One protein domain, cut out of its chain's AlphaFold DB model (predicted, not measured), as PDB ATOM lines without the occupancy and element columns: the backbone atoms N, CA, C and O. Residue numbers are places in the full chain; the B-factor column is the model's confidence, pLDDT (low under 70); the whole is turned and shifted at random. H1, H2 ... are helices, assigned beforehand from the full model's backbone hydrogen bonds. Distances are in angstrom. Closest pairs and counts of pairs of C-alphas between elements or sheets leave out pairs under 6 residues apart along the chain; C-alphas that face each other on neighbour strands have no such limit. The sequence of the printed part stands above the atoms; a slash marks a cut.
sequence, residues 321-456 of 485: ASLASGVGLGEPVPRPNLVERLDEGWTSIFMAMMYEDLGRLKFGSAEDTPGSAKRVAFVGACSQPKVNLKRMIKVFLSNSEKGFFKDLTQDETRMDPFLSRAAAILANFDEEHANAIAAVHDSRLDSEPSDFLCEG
ATOM      1  N   ALA A 321     111.905 -70.650  43.503       89.19
ATOM      2  CA  ALA A 321     111.326 -71.929  43.112       89.19
ATOM      3  C   ALA A 321     112.016 -73.117  43.803       89.19
ATOM      4  O   ALA A 321     111.327 -74.010  44.289       89.19
ATOM      5  N   SER A 322     113.350 -73.112  43.927       87.56
ATOM      6  CA  SER A 322     114.088 -74.113  44.715       87.56
ATOM      7  C   SER A 322     113.650 -74.104  46.172       87.56
ATOM      8  O   SER A 322     113.229 -75.139  46.689       87.56
ATOM      9  N   LEU A 323     113.656 -72.923  46.797       86.12
ATOM     10  CA  LEU A 323     113.292 -72.741  48.204       86.12
ATOM     11  C   LEU A 323     111.834 -73.144  48.493       86.12
ATOM     12  O   LEU A 323     111.540 -73.698  49.549       86.12
ATOM     13  N   ALA A 324     110.916 -72.899  47.552       81.88
ATOM     14  CA  ALA A 324     109.504 -73.270  47.665       81.88
ATOM     15  C   ALA A 324     109.240 -74.755  47.386       81.88
ATOM     16  O   ALA A 324     108.276 -75.318  47.910       81.88
ATOM     17  N   SER A 325     110.066 -75.379  46.538       74.00
ATOM     18  CA  SER A 325     109.877 -76.770  46.124       74.00
ATOM     19  C   SER A 325     110.198 -77.776  47.222       74.00
ATOM     20  O   SER A 325     109.681 -78.885  47.131       74.00
ATOM     21  N   GLY A 326     110.994 -77.380  48.232       64.06
ATOM     22  CA  GLY A 326     111.417 -78.219  49.355       64.06
ATOM     23  C   GLY A 326     111.928 -79.567  48.862       64.06
ATOM     24  O   GLY A 326     111.134 -80.496  48.729       64.06
ATOM     25  N   VAL A 327     113.220 -79.643  48.529       52.66
ATOM     26  CA  VAL A 327     113.873 -80.798  47.886       52.66
ATOM     27  C   VAL A 327     113.219 -82.127  48.315       52.66
ATOM     28  O   VAL A 327     113.313 -82.546  49.460       52.66
ATOM     29  N   GLY A 328     112.474 -82.764  47.400       49.91
ATOM     30  CA  GLY A 328     111.927 -84.116  47.589       49.91
ATOM     31  C   GLY A 328     110.521 -84.273  48.194       49.91
ATOM     32  O   GLY A 328     110.011 -85.391  48.171       49.91
ATOM     33  N   LEU A 329     109.836 -83.222  48.668       49.66
ATOM     34  CA  LEU A 329     108.553 -83.396  49.386       49.66
ATOM     35  C   LEU A 329     107.285 -83.369  48.520       49.66
ATOM     36  O   LEU A 329     106.197 -83.642  49.025       49.66
ATOM     37  N   GLY A 330     107.392 -83.083  47.219       47.03
ATOM     38  CA  GLY A 330     106.288 -83.231  46.258       47.03
ATOM     39  C   GLY A 330     105.090 -82.285  46.443       47.03
ATOM     40  O   GLY A 330     104.221 -82.253  45.573       47.03
ATOM     41  N   GLU A 331     105.055 -81.483  47.510       49.16
ATOM     42  CA  GLU A 331     104.054 -80.442  47.728       49.16
ATOM     43  C   GLU A 331     104.724 -79.080  47.970       49.16
ATOM     44  O   GLU A 331     105.544 -78.953  48.882       49.16
ATOM     45  N   PRO A 332     104.375 -78.037  47.191       52.22
ATOM     46  CA  PRO A 332     104.840 -76.684  47.452       52.22
ATOM     47  C   PRO A 332     104.238 -76.195  48.771       52.22
ATOM     48  O   PRO A 332     103.024 -76.013  48.887       52.22
ATOM     49  N   VAL A 333     105.083 -75.953  49.773       51.50
ATOM     50  CA  VAL A 333     104.657 -75.349  51.041       51.50
ATOM     51  C   VAL A 333     105.289 -73.958  51.146       51.50
ATOM     52  O   VAL A 333     106.386 -73.818  51.681       51.50
ATOM     53  N   PRO A 334     104.614 -72.899  50.659       50.75
ATOM     54  CA  PRO A 334     105.154 -71.546  50.671       50.75
ATOM     55  C   PRO A 334     105.056 -70.964  52.086       50.75
ATOM     56  O   PRO A 334     104.070 -70.308  52.441       50.75
ATOM     57  N   ARG A 335     106.037 -71.257  52.948       60.09
ATOM     58  CA  ARG A 335     106.158 -70.639  54.278       60.09
ATOM     59  C   ARG A 335     107.630 -70.368  54.613       60.09
ATOM     60  O   ARG A 335     108.427 -71.286  54.464       60.09
ATOM     61  N   PRO A 336     107.980 -69.182  55.151       58.34
ATOM     62  CA  PRO A 336     109.333 -68.876  55.645       58.34
ATOM     63  C   PRO A 336     109.898 -69.948  56.589       58.34
ATOM     64  O   PRO A 336     111.070 -70.295  56.525       58.34
ATOM     65  N   ASN A 337     109.027 -70.570  57.390       67.06
ATOM     66  CA  ASN A 337     109.388 -71.662  58.296       67.06
ATOM     67  C   ASN A 337     109.913 -72.926  57.584       67.06
ATOM     68  O   ASN A 337     110.415 -73.812  58.267       67.06
ATOM     69  N   LEU A 338     109.718 -73.079  56.269       74.56
ATOM     70  CA  LEU A 338     110.273 -74.204  55.512       74.56
ATOM     71  C   LEU A 338     111.744 -73.957  55.181       74.56
ATOM     72  O   LEU A 338     112.555 -74.841  55.414       74.56
ATOM     73  N   VAL A 339     112.088 -72.751  54.717       82.06
ATOM     74  CA  VAL A 339     113.480 -72.367  54.428       82.06
ATOM     75  C   VAL A 339     114.345 -72.516  55.674       82.06
ATOM     76  O   VAL A 339     115.428 -73.076  55.604       82.06
ATOM     77  N   GLU A 340     113.827 -72.110  56.837       87.62
ATOM     78  CA  GLU A 340     114.530 -72.264  58.117       87.62
ATOM     79  C   GLU A 340     114.752 -73.729  58.537       87.62
ATOM     80  O   GLU A 340     115.512 -73.970  59.468       87.62
ATOM     81  N   ARG A 341     114.078 -74.703  57.915       85.12
ATOM     82  CA  ARG A 341     114.142 -76.139  58.251       85.12
ATOM     83  C   ARG A 341     114.854 -76.979  57.186       85.12
ATOM     84  O   ARG A 341     114.831 -78.202  57.292       85.12
ATOM     85  N   LEU A 342     115.423 -76.330  56.173       85.38
ATOM     86  CA  LEU A 342     116.186 -76.958  55.100       85.38
ATOM     87  C   LEU A 342     117.624 -76.453  55.141       85.38
ATOM     88  O   LEU A 342     117.847 -75.241  55.223       85.38
ATOM     89  N   ASP A 343     118.574 -77.373  55.042       88.38
ATOM     90  CA  ASP A 343     120.004 -77.074  54.989       88.38
ATOM     91  C   ASP A 343     120.294 -76.116  53.834       88.38
ATOM     92  O   ASP A 343     120.914 -75.072  54.030       88.38
ATOM     93  N   GLU A 344     119.740 -76.388  52.646       87.31
ATOM     94  CA  GLU A 344     119.921 -75.546  51.463       87.31
ATOM     95  C   GLU A 344     119.289 -74.164  51.632       87.31
ATOM     96  O   GLU A 344     119.802 -73.175  51.106       87.31
ATOM     97  N   GLY A 345     118.209 -74.074  52.411       90.81
ATOM     98  CA  GLY A 345     117.600 -72.801  52.768       90.81
ATOM     99  C   GLY A 345     118.574 -71.920  53.547       90.81
ATOM    100  O   GLY A 345     118.789 -70.759  53.189       90.81
ATOM    101  N   TRP A 346     119.226 -72.487  54.560       94.06
ATOM    102  CA  TRP A 346     120.254 -71.793  55.328       94.06
ATOM    103  C   TRP A 346     121.530 -71.543  54.536       94.06
ATOM    104  O   TRP A 346     122.031 -70.416  54.571       94.06
ATOM    105  N   THR A 347     122.014 -72.515  53.762       95.06
ATOM    106  CA  THR A 347     123.141 -72.318  52.841       95.06
ATOM    107  C   THR A 347     122.861 -71.128  51.932       95.06
ATOM    108  O   THR A 347     123.675 -70.213  51.854       95.06
ATOM    109  N   SER A 348     121.680 -71.062  51.314       94.69
ATOM    110  CA  SER A 348     121.275 -69.946  50.457       94.69
ATOM    111  C   SER A 348     121.290 -68.599  51.194       94.69
ATOM    112  O   SER A 348     121.818 -67.621  50.656       94.69
ATOM    113  N   ILE A 349     120.803 -68.541  52.441       95.31
ATOM    114  CA  ILE A 349     120.836 -67.325  53.273       95.31
ATOM    115  C   ILE A 349     122.282 -66.873  53.514       95.31
ATOM    116  O   ILE A 349     122.622 -65.717  53.240       95.31
ATOM    117  N   PHE A 350     123.156 -67.766  53.985       96.56
ATOM    118  CA  PHE A 350     124.562 -67.441  54.240       96.56
ATOM    119  C   PHE A 350     125.300 -67.030  52.965       96.56
ATOM    120  O   PHE A 350     126.090 -66.081  52.973       96.56
ATOM    121  N   MET A 351     125.019 -67.702  51.853       95.38
ATOM    122  CA  MET A 351     125.601 -67.378  50.558       95.38
ATOM    123  C   MET A 351     125.131 -66.007  50.079       95.38
ATOM    124  O   MET A 351     125.960 -65.217  49.639       95.38
ATOM    125  N   ALA A 352     123.850 -65.659  50.248       94.75
ATOM    126  CA  ALA A 352     123.334 -64.327  49.936       94.75
ATOM    127  C   ALA A 352     124.002 -63.236  50.787       94.75
ATOM    128  O   ALA A 352     124.328 -62.171  50.263       94.75
ATOM    129  N   MET A 353     124.283 -63.510  52.068       95.06
ATOM    130  CA  MET A 353     125.047 -62.592  52.923       95.06
ATOM    131  C   MET A 353     126.471 -62.368  52.405       95.06
ATOM    132  O   MET A 353     126.973 -61.249  52.484       95.06
ATOM    133  N   MET A 354     127.131 -63.416  51.903       94.50
ATOM    134  CA  MET A 354     128.533 -63.368  51.466       94.50
ATOM    135  C   MET A 354     128.727 -62.996  49.989       94.50
ATOM    136  O   MET A 354     129.860 -62.900  49.509       94.50
ATOM    137  N   TYR A 355     127.638 -62.801  49.250       91.62
ATOM    138  CA  TYR A 355     127.691 -62.540  47.824       91.62
ATOM    139  C   TYR A 355     127.861 -61.046  47.523       91.62
ATOM    140  O   TYR A 355     126.989 -60.229  47.806       91.62
ATOM    141  N   GLU A 356     128.979 -60.694  46.885       85.56
ATOM    142  CA  GLU A 356     129.424 -59.299  46.712       85.56
ATOM    143  C   GLU A 356     128.524 -58.443  45.801       85.56
ATOM    144  O   GLU A 356     128.617 -57.221  45.830       85.56
ATOM    145  N   ASP A 357     127.654 -59.072  45.010       88.44
ATOM    146  CA  ASP A 357     126.773 -58.429  44.028       88.44
ATOM    147  C   ASP A 357     125.303 -58.863  44.213       88.44
ATOM    148  O   ASP A 357     124.588 -59.103  43.237       88.44
ATOM    149  N   LEU A 358     124.836 -59.006  45.458       91.38
ATOM    150  CA  LEU A 358     123.478 -59.465  45.780       91.38
ATOM    151  C   LEU A 358     122.389 -58.669  45.038       91.38
ATOM    152  O   LEU A 358     121.504 -59.266  44.431       91.38
ATOM    153  N   GLY A 359     122.508 -57.338  44.977       90.19
ATOM    154  CA  GLY A 359     121.613 -56.450  44.213       90.19
ATOM    155  C   GLY A 359     121.505 -56.753  42.706       90.19
ATOM    156  O   GLY A 359     120.615 -56.243  42.037       90.19
ATOM    157  N   ARG A 360     122.410 -57.572  42.151       90.69
ATOM    158  CA  ARG A 360     122.438 -57.986  40.734       90.69
ATOM    159  C   ARG A 360     122.001 -59.433  40.527       90.69
ATOM    160  O   ARG A 360     122.201 -59.989  39.441       90.69
ATOM    161  N   LEU A 361     121.455 -60.058  41.560       92.88
ATOM    162  CA  LEU A 361     120.834 -61.365  41.467       92.88
ATOM    163  C   LEU A 361     119.327 -61.216  41.294       92.88
ATOM    164  O   LEU A 361     118.691 -60.367  41.907       92.88
ATOM    165  N   LYS A 362     118.769 -62.081  40.457       93.88
ATOM    166  CA  LYS A 362     117.340 -62.269  40.271       93.88
ATOM    167  C   LYS A 362     116.954 -63.626  40.839       93.88
ATOM    168  O   LYS A 362     117.409 -64.653  40.323       93.88
ATOM    169  N   PHE A 363     116.126 -63.618  41.874       94.06
ATOM    170  CA  PHE A 363     115.666 -64.817  42.566       94.06
ATOM    171  C   PHE A 363     114.351 -65.366  41.984       94.06
ATOM    172  O   PHE A 363     114.019 -66.516  42.258       94.06
ATOM    173  N   GLY A 364     113.642 -64.612  41.133       92.69
ATOM    174  CA  GLY A 364     112.472 -65.111  40.395       92.69
ATOM    175  C   GLY A 364     111.225 -65.291  41.266       92.69
ATOM    176  O   GLY A 364     111.183 -64.782  42.378       92.69
ATOM    177  N   SER A 365     110.201 -65.996  40.793       90.69
ATOM    178  CA  SER A 365     109.031 -66.354  41.616       90.69
ATOM    179  C   SER A 365     109.109 -67.797  42.120       90.69
ATOM    180  O   SER A 365     109.944 -68.590  41.682       90.69
ATOM    181  N   ALA A 366     108.221 -68.163  43.046       87.25
ATOM    182  CA  ALA A 366     108.077 -69.549  43.488       87.25
ATOM    183  C   ALA A 366     107.559 -70.496  42.384       87.25
ATOM    184  O   ALA A 366     107.689 -71.709  42.527       87.25
ATOM    185  N   GLU A 367     106.983 -69.967  41.297       88.00
ATOM    186  CA  GLU A 367     106.496 -70.764  40.160       88.00
ATOM    187  C   GLU A 367     107.530 -70.920  39.033       88.00
ATOM    188  O   GLU A 367     107.258 -71.596  38.037       88.00
ATOM    189  N   ASP A 368     108.705 -70.295  39.165       90.25
ATOM    190  CA  ASP A 368     109.798 -70.452  38.209       90.25
ATOM    191  C   ASP A 368     110.382 -71.882  38.239       90.25
ATOM    192  O   ASP A 368     109.960 -72.770  38.977       90.25
ATOM    193  N   THR A 369     111.381 -72.146  37.395       90.19
ATOM    194  CA  THR A 369     112.117 -73.418  37.434       90.19
ATOM    195  C   THR A 369     113.088 -73.439  38.621       90.19
ATOM    196  O   THR A 369     113.930 -72.534  38.692       90.19
ATOM    197  N   PRO A 370     113.044 -74.467  39.495       90.00
ATOM    198  CA  PRO A 370     114.033 -74.648  40.552       90.00
ATOM    199  C   PRO A 370     115.469 -74.621  40.016       90.00
ATOM    200  O   PRO A 370     115.786 -75.217  38.984       90.00
ATOM    201  N   GLY A 371     116.330 -73.897  40.715       90.81
ATOM    202  CA  GLY A 371     117.761 -73.778  40.473       90.81
ATOM    203  C   GLY A 371     118.360 -72.655  41.316       90.81
ATOM    204  O   GLY A 371     117.777 -72.219  42.307       90.81
ATOM    205  N   SER A 372     119.511 -72.141  40.901       93.88
ATOM    206  CA  SER A 372     120.116 -70.980  41.554       93.88
ATOM    207  C   SER A 372     119.567 -69.656  41.012       93.88
ATOM    208  O   SER A 372     119.022 -69.583  39.901       93.88
ATOM    209  N   ALA A 373     119.734 -68.588  41.789       94.12
ATOM    210  CA  ALA A 373     119.474 -67.221  41.366       94.12
ATOM    211  C   ALA A 373     120.290 -66.874  40.109       94.12
ATOM    212  O   ALA A 373     121.363 -67.425  39.853       94.12
ATOM    213  N   LYS A 374     119.784 -65.947  39.291       94.00
ATOM    214  CA  LYS A 374     120.415 -65.567  38.017       94.00
ATOM    215  C   LYS A 374     121.086 -64.210  38.130       94.00
ATOM    216  O   LYS A 374     120.504 -63.276  38.665       94.00
ATOM    217  N   ARG A 375     122.279 -64.069  37.554       91.50
ATOM    218  CA  ARG A 375     122.906 -62.751  37.384       91.50
ATOM    219  C   ARG A 375     122.131 -61.953  36.338       91.50
ATOM    220  O   ARG A 375     121.830 -62.479  35.267       91.50
ATOM    221  N   VAL A 376     121.849 -60.687  36.623       87.88
ATOM    222  CA  VAL A 376     121.218 -59.763  35.673       87.88
ATOM    223  C   VAL A 376     122.137 -58.595  35.340       87.88
ATOM    224  O   VAL A 376     122.931 -58.141  36.166       87.88
ATOM    225  N   ALA A 377     122.043 -58.117  34.098       81.19
ATOM    226  CA  ALA A 377     122.719 -56.898  33.683       81.19
ATOM    227  C   ALA A 377     122.112 -55.712  34.438       81.19
ATOM    228  O   ALA A 377     120.897 -55.523  34.421       81.19
ATOM    229  N   PHE A 378     122.957 -54.919  35.091       74.38
ATOM    230  CA  PHE A 378     122.511 -53.821  35.936       74.38
ATOM    231  C   PHE A 378     123.333 -52.559  35.672       74.38
ATOM    232  O   PHE A 378     124.566 -52.605  35.662       74.38
ATOM    233  N   VAL A 379     122.641 -51.432  35.487       66.62
ATOM    234  CA  VAL A 379     123.238 -50.100  35.334       66.62
ATOM    235  C   VAL A 379     122.793 -49.257  36.525       66.62
ATOM    236  O   VAL A 379     121.649 -48.828  36.590       66.62
ATOM    237  N   GLY A 380     123.697 -49.049  37.481       73.62
ATOM    238  CA  GLY A 380     123.430 -48.287  38.700       73.62
ATOM    239  C   GLY A 380     124.409 -48.637  39.820       73.62
ATOM    240  O   GLY A 380     125.263 -49.518  39.661       73.62
ATOM    241  N   ALA A 381     124.260 -47.967  40.962       81.69
ATOM    242  CA  ALA A 381     124.954 -48.308  42.198       81.69
ATOM    243  C   ALA A 381     124.012 -49.090  43.125       81.69
ATOM    244  O   ALA A 381     122.838 -48.746  43.242       81.69
ATOM    245  N   CYS A 382     124.540 -50.121  43.783       86.50
ATOM    246  CA  CYS A 382     123.830 -50.859  44.821       86.50
ATOM    247  C   CYS A 382     124.664 -50.874  46.101       86.50
ATOM    248  O   CYS A 382     125.894 -50.988  46.041       86.50
ATOM    249  N   SER A 383     123.994 -50.804  47.243       86.25
ATOM    250  CA  SER A 383     124.554 -51.167  48.536       86.25
ATOM    251  C   SER A 383     124.675 -52.689  48.594       86.25
ATOM    252  O   SER A 383     123.692 -53.396  48.413       86.25
ATOM    253  N   GLN A 384     125.891 -53.211  48.743       83.94
ATOM    254  CA  GLN A 384     126.133 -54.654  48.715       83.94
ATOM    255  C   GLN A 384     126.675 -55.131  50.058       83.94
ATOM    256  O   GLN A 384     127.569 -54.474  50.617       83.94
ATOM    257  N   PRO A 385     126.229 -56.304  50.538       80.94
ATOM    258  CA  PRO A 385     126.796 -56.883  51.737       80.94
ATOM    259  C   PRO A 385     128.250 -57.285  51.446       80.94
ATOM    260  O   PRO A 385     128.547 -58.128  50.606       80.94
ATOM    261  N   LYS A 386     129.203 -56.654  52.139       84.81
ATOM    262  CA  LYS A 386     130.642 -56.971  52.022       84.81
ATOM    263  C   LYS A 386     131.069 -57.955  53.107       84.81
ATOM    264  O   LYS A 386     131.952 -57.648  53.919       84.81
ATOM    265  N   VAL A 387     130.392 -59.099  53.174       93.06
ATOM    266  CA  VAL A 387     130.647 -60.145  54.173       93.06
ATOM    267  C   VAL A 387     131.550 -61.209  53.553       93.06
ATOM    268  O   VAL A 387     131.153 -61.932  52.656       93.06
ATOM    269  N   ASN A 388     132.793 -61.294  54.017       93.62
ATOM    270  CA  ASN A 388     133.694 -62.399  53.681       93.62
ATOM    271  C   ASN A 388     133.612 -63.500  54.752       93.62
ATOM    272  O   ASN A 388     132.918 -63.322  55.757       93.62
ATOM    273  N   LEU A 389     134.363 -64.595  54.584       95.19
ATOM    274  CA  LEU A 389     134.332 -65.716  55.531       95.19
ATOM    275  C   LEU A 389     134.610 -65.269  56.973       95.19
ATOM    276  O   LEU A 389     133.831 -65.558  57.878       95.19
ATOM    277  N   LYS A 390     135.670 -64.476  57.182       95.94
ATOM    278  CA  LYS A 390     136.011 -63.911  58.498       95.94
ATOM    279  C   LYS A 390     134.827 -63.170  59.128       95.94
ATOM    280  O   LYS A 390     134.543 -63.336  60.311       95.94
ATOM    281  N   ARG A 391     134.134 -62.328  58.357       95.25
ATOM    282  CA  ARG A 391     132.977 -61.566  58.851       95.25
ATOM    283  C   ARG A 391     131.770 -62.461  59.112       95.25
ATOM    284  O   ARG A 391     131.074 -62.196  60.085       95.25
ATOM    285  N   MET A 392     131.545 -63.504  58.315       94.75
ATOM    286  CA  MET A 392     130.495 -64.489  58.583       94.75
ATOM    287  C   MET A 392     130.754 -65.191  59.922       94.75
ATOM    288  O   MET A 392     129.908 -65.108  60.809       94.75
ATOM    289  N   ILE A 393     131.960 -65.732  60.135       94.44
ATOM    290  CA  ILE A 393     132.331 -66.373  61.409       94.44
ATOM    291  C   ILE A 393     132.176 -65.381  62.570       94.44
ATOM    292  O   ILE A 393     131.676 -65.734  63.632       94.44
ATOM    293  N   LYS A 394     132.524 -64.101  62.374       93.44
ATOM    294  CA  LYS A 394     132.383 -63.066  63.410       93.44
ATOM    295  C   LYS A 394     130.951 -62.938  63.955       93.44
ATOM    296  O   LYS A 394     130.807 -62.622  65.141       93.44
ATOM    297  N   VAL A 395     129.916 -63.192  63.146       93.44
ATOM    298  CA  VAL A 395     128.510 -63.200  63.601       93.44
ATOM    299  C   VAL A 395     128.297 -64.268  64.676       93.44
ATOM    300  O   VAL A 395     127.606 -64.011  65.660       93.44
ATOM    301  N   PHE A 396     128.971 -65.412  64.561       90.19
ATOM    302  CA  PHE A 396     128.919 -66.492  65.546       90.19
ATOM    303  C   PHE A 396     129.679 -66.181  66.839       90.19
ATOM    304  O   PHE A 396     129.419 -66.804  67.853       90.19
ATOM    305  N   LEU A 397     130.618 -65.230  66.814       85.56
ATOM    306  CA  LEU A 397     131.612 -65.048  67.880       85.56
ATOM    307  C   LEU A 397     131.458 -63.769  68.704       85.56
ATOM    308  O   LEU A 397     132.141 -63.605  69.716       85.56
ATOM    309  N   SER A 398     130.670 -62.802  68.240       82.75
ATOM    310  CA  SER A 398     130.715 -61.448  68.800       82.75
ATOM    311  C   SER A 398     129.529 -61.145  69.698       82.75
ATOM    312  O   SER A 398     128.391 -61.469  69.373       82.75
ATOM    313  N   ASN A 399     129.796 -60.411  70.778       81.44
ATOM    314  CA  ASN A 399     128.746 -59.657  71.452       81.44
ATOM    315  C   ASN A 399     128.317 -58.464  70.582       81.44
ATOM    316  O   ASN A 399     129.109 -57.953  69.784       81.44
ATOM    317  N   SER A 400     127.111 -57.952  70.803       77.81
ATOM    318  CA  SER A 400     126.696 -56.649  70.280       77.81
ATOM    319  C   SER A 400     126.121 -55.757  71.379       77.81
ATOM    320  O   SER A 400     125.574 -56.234  72.373       77.81
ATOM    321  N   GLU A 401     126.166 -54.445  71.155       73.56
ATOM    322  CA  GLU A 401     125.491 -53.463  72.015       73.56
ATOM    323  C   GLU A 401     123.955 -53.592  71.967       73.56
ATOM    324  O   GLU A 401     123.269 -53.087  72.852       73.56
ATOM    325  N   LYS A 402     123.412 -54.323  70.978       74.88
ATOM    326  CA  LYS A 402     121.983 -54.657  70.865       74.88
ATOM    327  C   LYS A 402     121.571 -55.871  71.722       74.88
ATOM    328  O   LYS A 402     120.428 -56.306  71.637       74.88
ATOM    329  N   GLY A 403     122.466 -56.406  72.560       74.62
ATOM    330  CA  GLY A 403     122.152 -57.466  73.529       74.62
ATOM    331  C   GLY A 403     122.395 -58.897  73.043       74.62
ATOM    332  O   GLY A 403     122.022 -59.839  73.736       74.62
ATOM    333  N   PHE A 404     123.038 -59.070  71.885       79.56
ATOM    334  CA  PHE A 404     123.487 -60.384  71.414       79.56
ATOM    335  C   PHE A 404     124.758 -60.805  72.155       79.56
ATOM    336  O   PHE A 404     125.713 -60.026  72.212       79.56
ATOM    337  N   PHE A 405     124.768 -62.010  72.729       79.38
ATOM    338  CA  PHE A 405     125.915 -62.562  73.456       79.38
ATOM    339  C   PHE A 405     126.833 -63.377  72.539       79.38
ATOM    340  O   PHE A 405     126.466 -63.700  71.412       79.38
ATOM    341  N   LYS A 406     128.034 -63.711  73.021       74.31
ATOM    342  CA  LYS A 406     129.047 -64.475  72.281       74.31
ATOM    343  C   LYS A 406     128.508 -65.811  71.767       74.31
ATOM    344  O   LYS A 406     128.850 -66.175  70.653       74.31
ATOM    345  N   ASP A 407     127.648 -66.470  72.533       78.38
ATOM    346  CA  ASP A 407     127.091 -67.773  72.187       78.38
ATOM    347  C   ASP A 407     125.690 -67.629  71.585       78.38
ATOM    348  O   ASP A 407     124.863 -66.874  72.107       78.38
ATOM    349  N   LEU A 408     125.424 -68.356  70.498       84.19
ATOM    350  CA  LEU A 408     124.106 -68.380  69.864       84.19
ATOM    351  C   LEU A 408     123.121 -69.210  70.684       84.19
ATOM    352  O   LEU A 408     123.424 -70.317  71.132       84.19
ATOM    353  N   THR A 409     121.915 -68.678  70.834       85.25
ATOM    354  CA  THR A 409     120.749 -69.381  71.366       85.25
ATOM    355  C   THR A 409     119.996 -70.117  70.259       85.25
ATOM    356  O   THR A 409     120.112 -69.795  69.078       85.25
ATOM    357  N   GLN A 410     119.146 -71.074  70.638       83.69
ATOM    358  CA  GLN A 410     118.271 -71.756  69.681       83.69
ATOM    359  C   GLN A 410     117.347 -70.781  68.931       83.69
ATOM    360  O   GLN A 410     117.139 -70.951  67.732       83.69
ATOM    361  N   ASP A 411     116.831 -69.738  69.583       86.75
ATOM    362  CA  ASP A 411     115.983 -68.741  68.915       86.75
ATOM    363  C   ASP A 411     116.756 -67.950  67.845       86.75
ATOM    364  O   ASP A 411     116.175 -67.543  66.840       86.75
ATOM    365  N   GLU A 412     118.071 -67.785  68.017       89.25
ATOM    366  CA  GLU A 412     118.967 -67.170  67.032       89.25
ATOM    367  C   GLU A 412     119.297 -68.085  65.841       89.25
ATOM    368  O   GLU A 412     119.914 -67.618  64.894       89.25
ATOM    369  N   THR A 413     118.841 -69.345  65.837       89.44
ATOM    370  CA  THR A 413     118.882 -70.255  64.665       89.44
ATOM    371  C   THR A 413     117.627 -70.144  63.796       89.44
ATOM    372  O   THR A 413     117.224 -71.083  63.113       89.44
ATOM    373  N   ARG A 414     116.952 -68.995  63.866       90.62
ATOM    374  CA  ARG A 414     115.852 -68.596  62.982       90.62
ATOM    375  C   ARG A 414     116.306 -67.422  62.125       90.62
ATOM    376  O   ARG A 414     117.160 -66.645  62.556       90.62
ATOM    377  N   MET A 415     115.741 -67.282  60.931       92.31
ATOM    378  CA  MET A 415     116.202 -66.343  59.909       92.31
ATOM    379  C   MET A 415     116.185 -64.902  60.423       92.31
ATOM    380  O   MET A 415     117.233 -64.259  60.445       92.31
ATOM    381  N   ASP A 416     115.038 -64.407  60.904       93.12
ATOM    382  CA  ASP A 416     114.933 -63.003  61.333       93.12
ATOM    383  C   ASP A 416     115.855 -62.677  62.525       93.12
ATOM    384  O   ASP A 416     116.588 -61.681  62.453       93.12
ATOM    385  N   PRO A 417     115.899 -63.482  63.613       93.19
ATOM    386  CA  PRO A 417     116.847 -63.260  64.703       93.19
ATOM    387  C   PRO A 417     118.313 -63.313  64.258       93.19
ATOM    388  O   PRO A 417     119.095 -62.450  64.664       93.19
ATOM    389  N   PHE A 418     118.690 -64.267  63.399       94.19
ATOM    390  CA  PHE A 418     120.067 -64.389  62.923       94.19
ATOM    391  C   PHE A 418     120.484 -63.199  62.051       94.19
ATOM    392  O   PHE A 418     121.545 -62.607  62.263       94.19
ATOM    393  N   LEU A 419     119.643 -62.793  61.098       95.38
ATOM    394  CA  LEU A 419     119.922 -61.640  60.239       95.38
ATOM    395  C   LEU A 419     119.960 -60.335  61.049       95.38
ATOM    396  O   LEU A 419     120.825 -59.487  60.814       95.38
ATOM    397  N   SER A 420     119.108 -60.206  62.071       94.62
ATOM    398  CA  SER A 420     119.156 -59.090  63.028       94.62
ATOM    399  C   SER A 420     120.471 -59.066  63.815       94.62
ATOM    400  O   SER A 420     121.064 -58.001  64.016       94.62
ATOM    401  N   ARG A 421     120.964 -60.239  64.231       94.00
ATOM    402  CA  ARG A 421     122.270 -60.396  64.880       94.00
ATOM    403  C   ARG A 421     123.409 -59.996  63.947       94.00
ATOM    404  O   ARG A 421     124.285 -59.229  64.351       94.00
ATOM    405  N   ALA A 422     123.386 -60.451  62.696       95.19
ATOM    406  CA  ALA A 422     124.371 -60.065  61.692       95.19
ATOM    407  C   ALA A 422     124.402 -58.540  61.495       95.19
ATOM    408  O   ALA A 422     125.479 -57.941  61.563       95.19
ATOM    409  N   ALA A 423     123.232 -57.902  61.375       94.88
ATOM    410  CA  ALA A 423     123.101 -56.450  61.253       94.88
ATOM    411  C   ALA A 423     123.589 -55.669  62.481       94.88
ATOM    412  O   ALA A 423     124.060 -54.539  62.372       94.88
ATOM    413  N   ALA A 424     123.514 -56.266  63.670       93.94
ATOM    414  CA  ALA A 424     124.039 -55.667  64.891       93.94
ATOM    415  C   ALA A 424     125.574 -55.742  65.002       93.94
ATOM    416  O   ALA A 424     126.180 -54.910  65.676       93.94
ATOM    417  N   ILE A 425     126.202 -56.753  64.393       92.88
ATOM    418  CA  ILE A 425     127.630 -57.073  64.576       92.88
ATOM    419  C   ILE A 425     128.498 -56.528  63.431       92.88
ATOM    420  O   ILE A 425     129.676 -56.201  63.624       92.88
ATOM    421  N   LEU A 426     127.956 -56.452  62.216       93.88
ATOM    422  CA  LEU A 426     128.730 -56.196  61.006       93.88
ATOM    423  C   LEU A 426     128.581 -54.747  60.523       93.88
ATOM    424  O   LEU A 426     127.568 -54.362  59.970       93.88
ATOM    425  N   ALA A 427     129.668 -53.972  60.573       86.19
ATOM    426  CA  ALA A 427     129.676 -52.536  60.242       86.19
ATOM    427  C   ALA A 427     129.241 -52.122  58.808       86.19
ATOM    428  O   ALA A 427     129.178 -50.934  58.539       86.19
ATOM    429  N   ASN A 428     128.976 -53.064  57.892       83.75
ATOM    430  CA  ASN A 428     128.530 -52.814  56.503       83.75
ATOM    431  C   ASN A 428     127.459 -53.837  56.077       83.75
ATOM    432  O   ASN A 428     127.457 -54.322  54.948       83.75
ATOM    433  N   PHE A 429     126.661 -54.274  57.038       93.12
ATOM    434  CA  PHE A 429     125.492 -55.108  56.839       93.12
ATOM    435  C   PHE A 429     124.495 -54.551  57.842       93.12
ATOM    436  O   PHE A 429     124.723 -54.642  59.042       93.12
ATOM    437  N   ASP A 430     123.481 -53.859  57.359       92.19
ATOM    438  CA  ASP A 430     122.490 -53.182  58.189       92.19
ATOM    439  C   ASP A 430     121.134 -53.895  58.082       92.19
ATOM    440  O   ASP A 430     121.020 -54.994  57.532       92.19
ATOM    441  N   GLU A 431     120.101 -53.283  58.654       92.50
ATOM    442  CA  GLU A 431     118.745 -53.831  58.639       92.50
ATOM    443  C   GLU A 431     118.155 -53.892  57.221       92.50
ATOM    444  O   GLU A 431     117.345 -54.769  56.945       92.50
ATOM    445  N   GLU A 432     118.584 -53.034  56.292       92.25
ATOM    446  CA  GLU A 432     118.126 -53.076  54.899       92.25
ATOM    447  C   GLU A 432     118.686 -54.302  54.169       92.25
ATOM    448  O   GLU A 432     117.936 -55.019  53.506       92.25
ATOM    449  N   HIS A 433     119.966 -54.625  54.382       94.50
ATOM    450  CA  HIS A 433     120.561 -55.867  53.875       94.50
ATOM    451  C   HIS A 433     119.881 -57.108  54.464       94.50
ATOM    452  O   HIS A 433     119.573 -58.050  53.731       94.50
ATOM    453  N   ALA A 434     119.623 -57.106  55.776       94.69
ATOM    454  CA  ALA A 434     118.895 -58.180  56.446       94.69
ATOM    455  C   ALA A 434     117.496 -58.374  55.839       94.69
ATOM    456  O   ALA A 434     117.129 -59.493  55.482       94.69
ATOM    457  N   ASN A 435     116.748 -57.283  55.652       93.25
ATOM    458  CA  ASN A 435     115.403 -57.317  55.084       93.25
ATOM    459  C   ASN A 435     115.401 -57.793  53.628       93.25
ATOM    460  O   ASN A 435     114.549 -58.598  53.265       93.25
ATOM    461  N   ALA A 436     116.359 -57.350  52.808       93.69
ATOM    462  CA  ALA A 436     116.488 -57.802  51.424       93.69
ATOM    463  C   ALA A 436     116.717 -59.320  51.348       93.69
ATOM    464  O   ALA A 436     116.068 -60.010  50.562       93.69
ATOM    465  N   ILE A 437     117.600 -59.859  52.198       94.75
ATOM    466  CA  ILE A 437     117.869 -61.302  52.255       94.75
ATOM    467  C   ILE A 437     116.640 -62.067  52.750       94.75
ATOM    468  O   ILE A 437     116.255 -63.050  52.120       94.75
ATOM    469  N   ALA A 438     115.990 -61.609  53.822       93.50
ATOM    470  CA  ALA A 438     114.767 -62.234  54.321       93.50
ATOM    471  C   ALA A 438     113.659 -62.238  53.252       93.50
ATOM    472  O   ALA A 438     112.994 -63.252  53.045       93.50
ATOM    473  N   ALA A 439     113.504 -61.133  52.515       91.75
ATOM    474  CA  ALA A 439     112.483 -60.995  51.487       91.75
ATOM    475  C   ALA A 439     112.704 -61.936  50.295       91.75
ATOM    476  O   ALA A 439     111.739 -62.487  49.764       91.75
ATOM    477  N   VAL A 440     113.954 -62.172  49.876       90.00
ATOM    478  CA  VAL A 440     114.223 -63.108  48.770       90.00
ATOM    479  C   VAL A 440     114.119 -64.578  49.143       90.00
ATOM    480  O   VAL A 440     113.930 -65.412  48.261       90.00
ATOM    481  N   HIS A 441     114.156 -64.880  50.438       90.81
ATOM    482  CA  HIS A 441     113.916 -66.219  50.965       90.81
ATOM    483  C   HIS A 441     112.452 -66.434  51.398       90.81
ATOM    484  O   HIS A 441     112.061 -67.553  51.729       90.81
ATOM    485  N   ASP A 442     111.593 -65.410  51.322       88.19
ATOM    486  CA  ASP A 442     110.143 -65.578  51.417       88.19
ATOM    487  C   ASP A 442     109.548 -65.842  50.028       88.19
ATOM    488  O   ASP A 442     109.309 -64.933  49.235       88.19
ATOM    489  N   SER A 443     109.257 -67.113  49.752       81.75
ATOM    490  CA  SER A 443     108.623 -67.572  48.501       81.75
ATOM    491  C   SER A 443     107.297 -66.881  48.140       81.75
ATOM    492  O   SER A 443     106.836 -67.010  47.008       81.75
ATOM    493  N   ARG A 444     106.659 -66.162  49.074       82.38
ATOM    494  CA  ARG A 444     105.404 -65.428  48.836       82.38
ATOM    495  C   ARG A 444     105.624 -64.025  48.270       82.38
ATOM    496  O   ARG A 444     104.647 -63.383  47.887       82.38
ATOM    497  N   LEU A 445     106.859 -63.535  48.294       86.56
ATOM    498  CA  LEU A 445     107.235 -62.212  47.811       86.56
ATOM    499  C   LEU A 445     107.880 -62.314  46.426       86.56
ATOM    500  O   LEU A 445     108.531 -63.305  46.098       86.56
ATOM    501  N   ASP A 446     107.722 -61.266  45.625       86.38
ATOM    502  CA  ASP A 446     108.319 -61.102  44.294       86.38
ATOM    503  C   ASP A 446     109.413 -60.020  44.259       86.38
ATOM    504  O   ASP A 446     110.061 -59.826  43.232       86.38
ATOM    505  N   SER A 447     109.640 -59.344  45.388       90.81
ATOM    506  CA  SER A 447     110.619 -58.270  45.546       90.81
ATOM    507  C   SER A 447     112.047 -58.782  45.375       90.81
ATOM    508  O   SER A 447     112.485 -59.629  46.149       90.81
ATOM    509  N   GLU A 448     112.806 -58.264  44.423       92.25
ATOM    510  CA  GLU A 448     114.195 -58.665  44.193       92.25
ATOM    511  C   GLU A 448     115.161 -57.860  45.075       92.25
ATOM    512  O   GLU A 448     114.809 -56.778  45.544       92.25
ATOM    513  N   PRO A 449     116.411 -58.318  45.295       88.81
ATOM    514  CA  PRO A 449     117.360 -57.566  46.114       88.81
ATOM    515  C   PRO A 449     117.596 -56.150  45.580       88.81
ATOM    516  O   PRO A 449     117.846 -55.235  46.359       88.81
ATOM    517  N   SER A 450     117.477 -55.950  44.262       89.56
ATOM    518  CA  SER A 450     117.577 -54.633  43.629       89.56
ATOM    519  C   SER A 450     116.540 -53.627  44.117       89.56
ATOM    520  O   SER A 450     116.817 -52.434  44.086       89.56
ATOM    521  N   ASP A 451     115.376 -54.096  44.570       88.69
ATOM    522  CA  ASP A 451     114.271 -53.239  45.009       88.69
ATOM    523  C   ASP A 451     114.558 -52.593  46.370       88.69
ATOM    524  O   ASP A 451     113.980 -51.562  46.706       88.69
ATOM    525  N   PHE A 452     115.476 -53.193  47.134       88.56
ATOM    526  CA  PHE A 452     115.943 -52.707  48.430       88.56
ATOM    527  C   PHE A 452     117.306 -52.030  48.308       88.56
ATOM    528  O   PHE A 452     117.551 -50.980  48.878       88.56
ATOM    529  N   LEU A 453     118.220 -52.653  47.567       90.12
ATOM    530  CA  LEU A 453     119.641 -52.345  47.665       90.12
ATOM    531  C   LEU A 453     120.134 -51.346  46.623       90.12
ATOM    532  O   LEU A 453     121.282 -50.913  46.710       90.12
ATOM    533  N   CYS A 454     119.337 -51.005  45.612       90.12
ATOM    534  CA  CYS A 454     119.807 -50.221  44.475       90.12
ATOM    535  C   CYS A 454     118.960 -48.959  44.251       90.12
ATOM    536  O   CYS A 454     117.735 -49.007  44.221       90.12
ATOM    537  N   GLU A 455     119.619 -47.821  44.016       81.81
ATOM    538  CA  GLU A 455     118.951 -46.548  43.713       81.81
ATOM    539  C   GLU A 455     118.872 -46.287  42.199       81.81
ATOM    540  O   GLU A 455     119.793 -46.610  41.444       81.81
ATOM    541  N   GLY A 456     117.789 -45.636  41.748       65.00
ATOM    542  CA  GLY A 456     117.664 -45.129  40.371       65.00
ATOM    543  C   GLY A 456     117.460 -46.206  39.298       65.00
ATOM    544  O   GLY A 456     117.886 -46.026  38.159       65.00
TER     545      GLY A 456
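Overview. This is residues 321 to 456 of the 485 residues of an uncharacterized protein of Denitrobaculum tricleocarpae (UniProt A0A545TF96). Three longer helices, H3, H6 and H7, make a loose triangular core, in which H7 packs on both H6 and H3 and runs opposite ways to each. H4 crosses H6 about at right angles and meets the last residues of H3, H8 packs on H7, the short H1 and H2 lie near the first residues of H3, H5 sits at the first end of H6, and the long stretch 355 to 388 makes wide loops beside the helices. The 136 printed residues have eight named helices, H1 to H8 in order, and no named strand; the class is all helix, with 61 residues, under half, in named elements. The whole is compact, with a radius of gyration of the C-alphas of 14.9 A, and only just flat, spanning 41 by 38 by 21 A.

Arrangement. H1, residues 321 to 325, and H2, residues 336 to 339, only just touch, with 3 pairs of C-alphas within 8 A, the closest being Leu 323 and Val 339 at 6.2 A. H2 and H3, residues 343 to 354, only just touch, with 3 such pairs and only at the corner; the closest C-alphas, of Val 339 and Gly 345, are 4.5 A apart. With residues 350 to 354 alone, H3 only just touches H4, residues 389 to 397, with 3 such pairs; the closest C-alphas, of Met 354 and Leu 389, are 7.5 A apart, at a steep tilt of 67 degrees, opposite ways. H4 touches H6, residues 415 to 425, about perpendicular at 79 degrees, with the C-alphas of Val 395 and Ala 422 closest at 5.5 A. H5, residues 410 to 413, is apart from H4 and only just touches H6, with 3 pairs within 8 A and only at the corner; the C-alphas of Glu 412 and Phe 418 are closest, at 5.1 A. H6 and H7, residues 431 to 441, form a helical hairpin at a shallow tilt of 27 degrees, opposite ways, with the C-alphas of Leu 419 and Ala 434 closest at 5.2 A. H7 touches H3, opposite ways at 36 degrees, only just steep, with the C-alphas of Ala 352 and Ile 437 closest at 6.7 A; helix packing is mostly crossed, with 1 at a shallow tilt of the 4 pairs H3 and H4, H3 and H7, H4 and H6, and H6 and H7. H7 touches H8, residues 449 to 453, with the C-alphas of Ala 436 and Pro 449 closest at 5.4 A. Each O i to N i+4 pair is within hydrogen-bond range in H1, H3, H6, H7 and H8, and 4 of 5 are in H4; H2 and H5 are too short for one.

Along the chain. H1 begins at C-alpha 321, (111.326, -71.929, 43.112), and H8 ends at C-alpha 453, (119.641, -52.345, 47.665). From first to last C-alpha, H3 is 16.5 A long, H4 12.7 A, and H6 and H7 15.4 A each.

Size, cuts and confidence. The C-alphas of Gly 330 and Glu 401, the two farthest apart, are 43.8 A from each other. The printed part has no cut; the links H3 to H4 and H4 to H5 are long, and in the first, residues 361 to 362 pair antiparallel with 374 to 375. Mean pLDDT of the printed part is 85.4; residues 326 to 337, 379 and 456 are under 70.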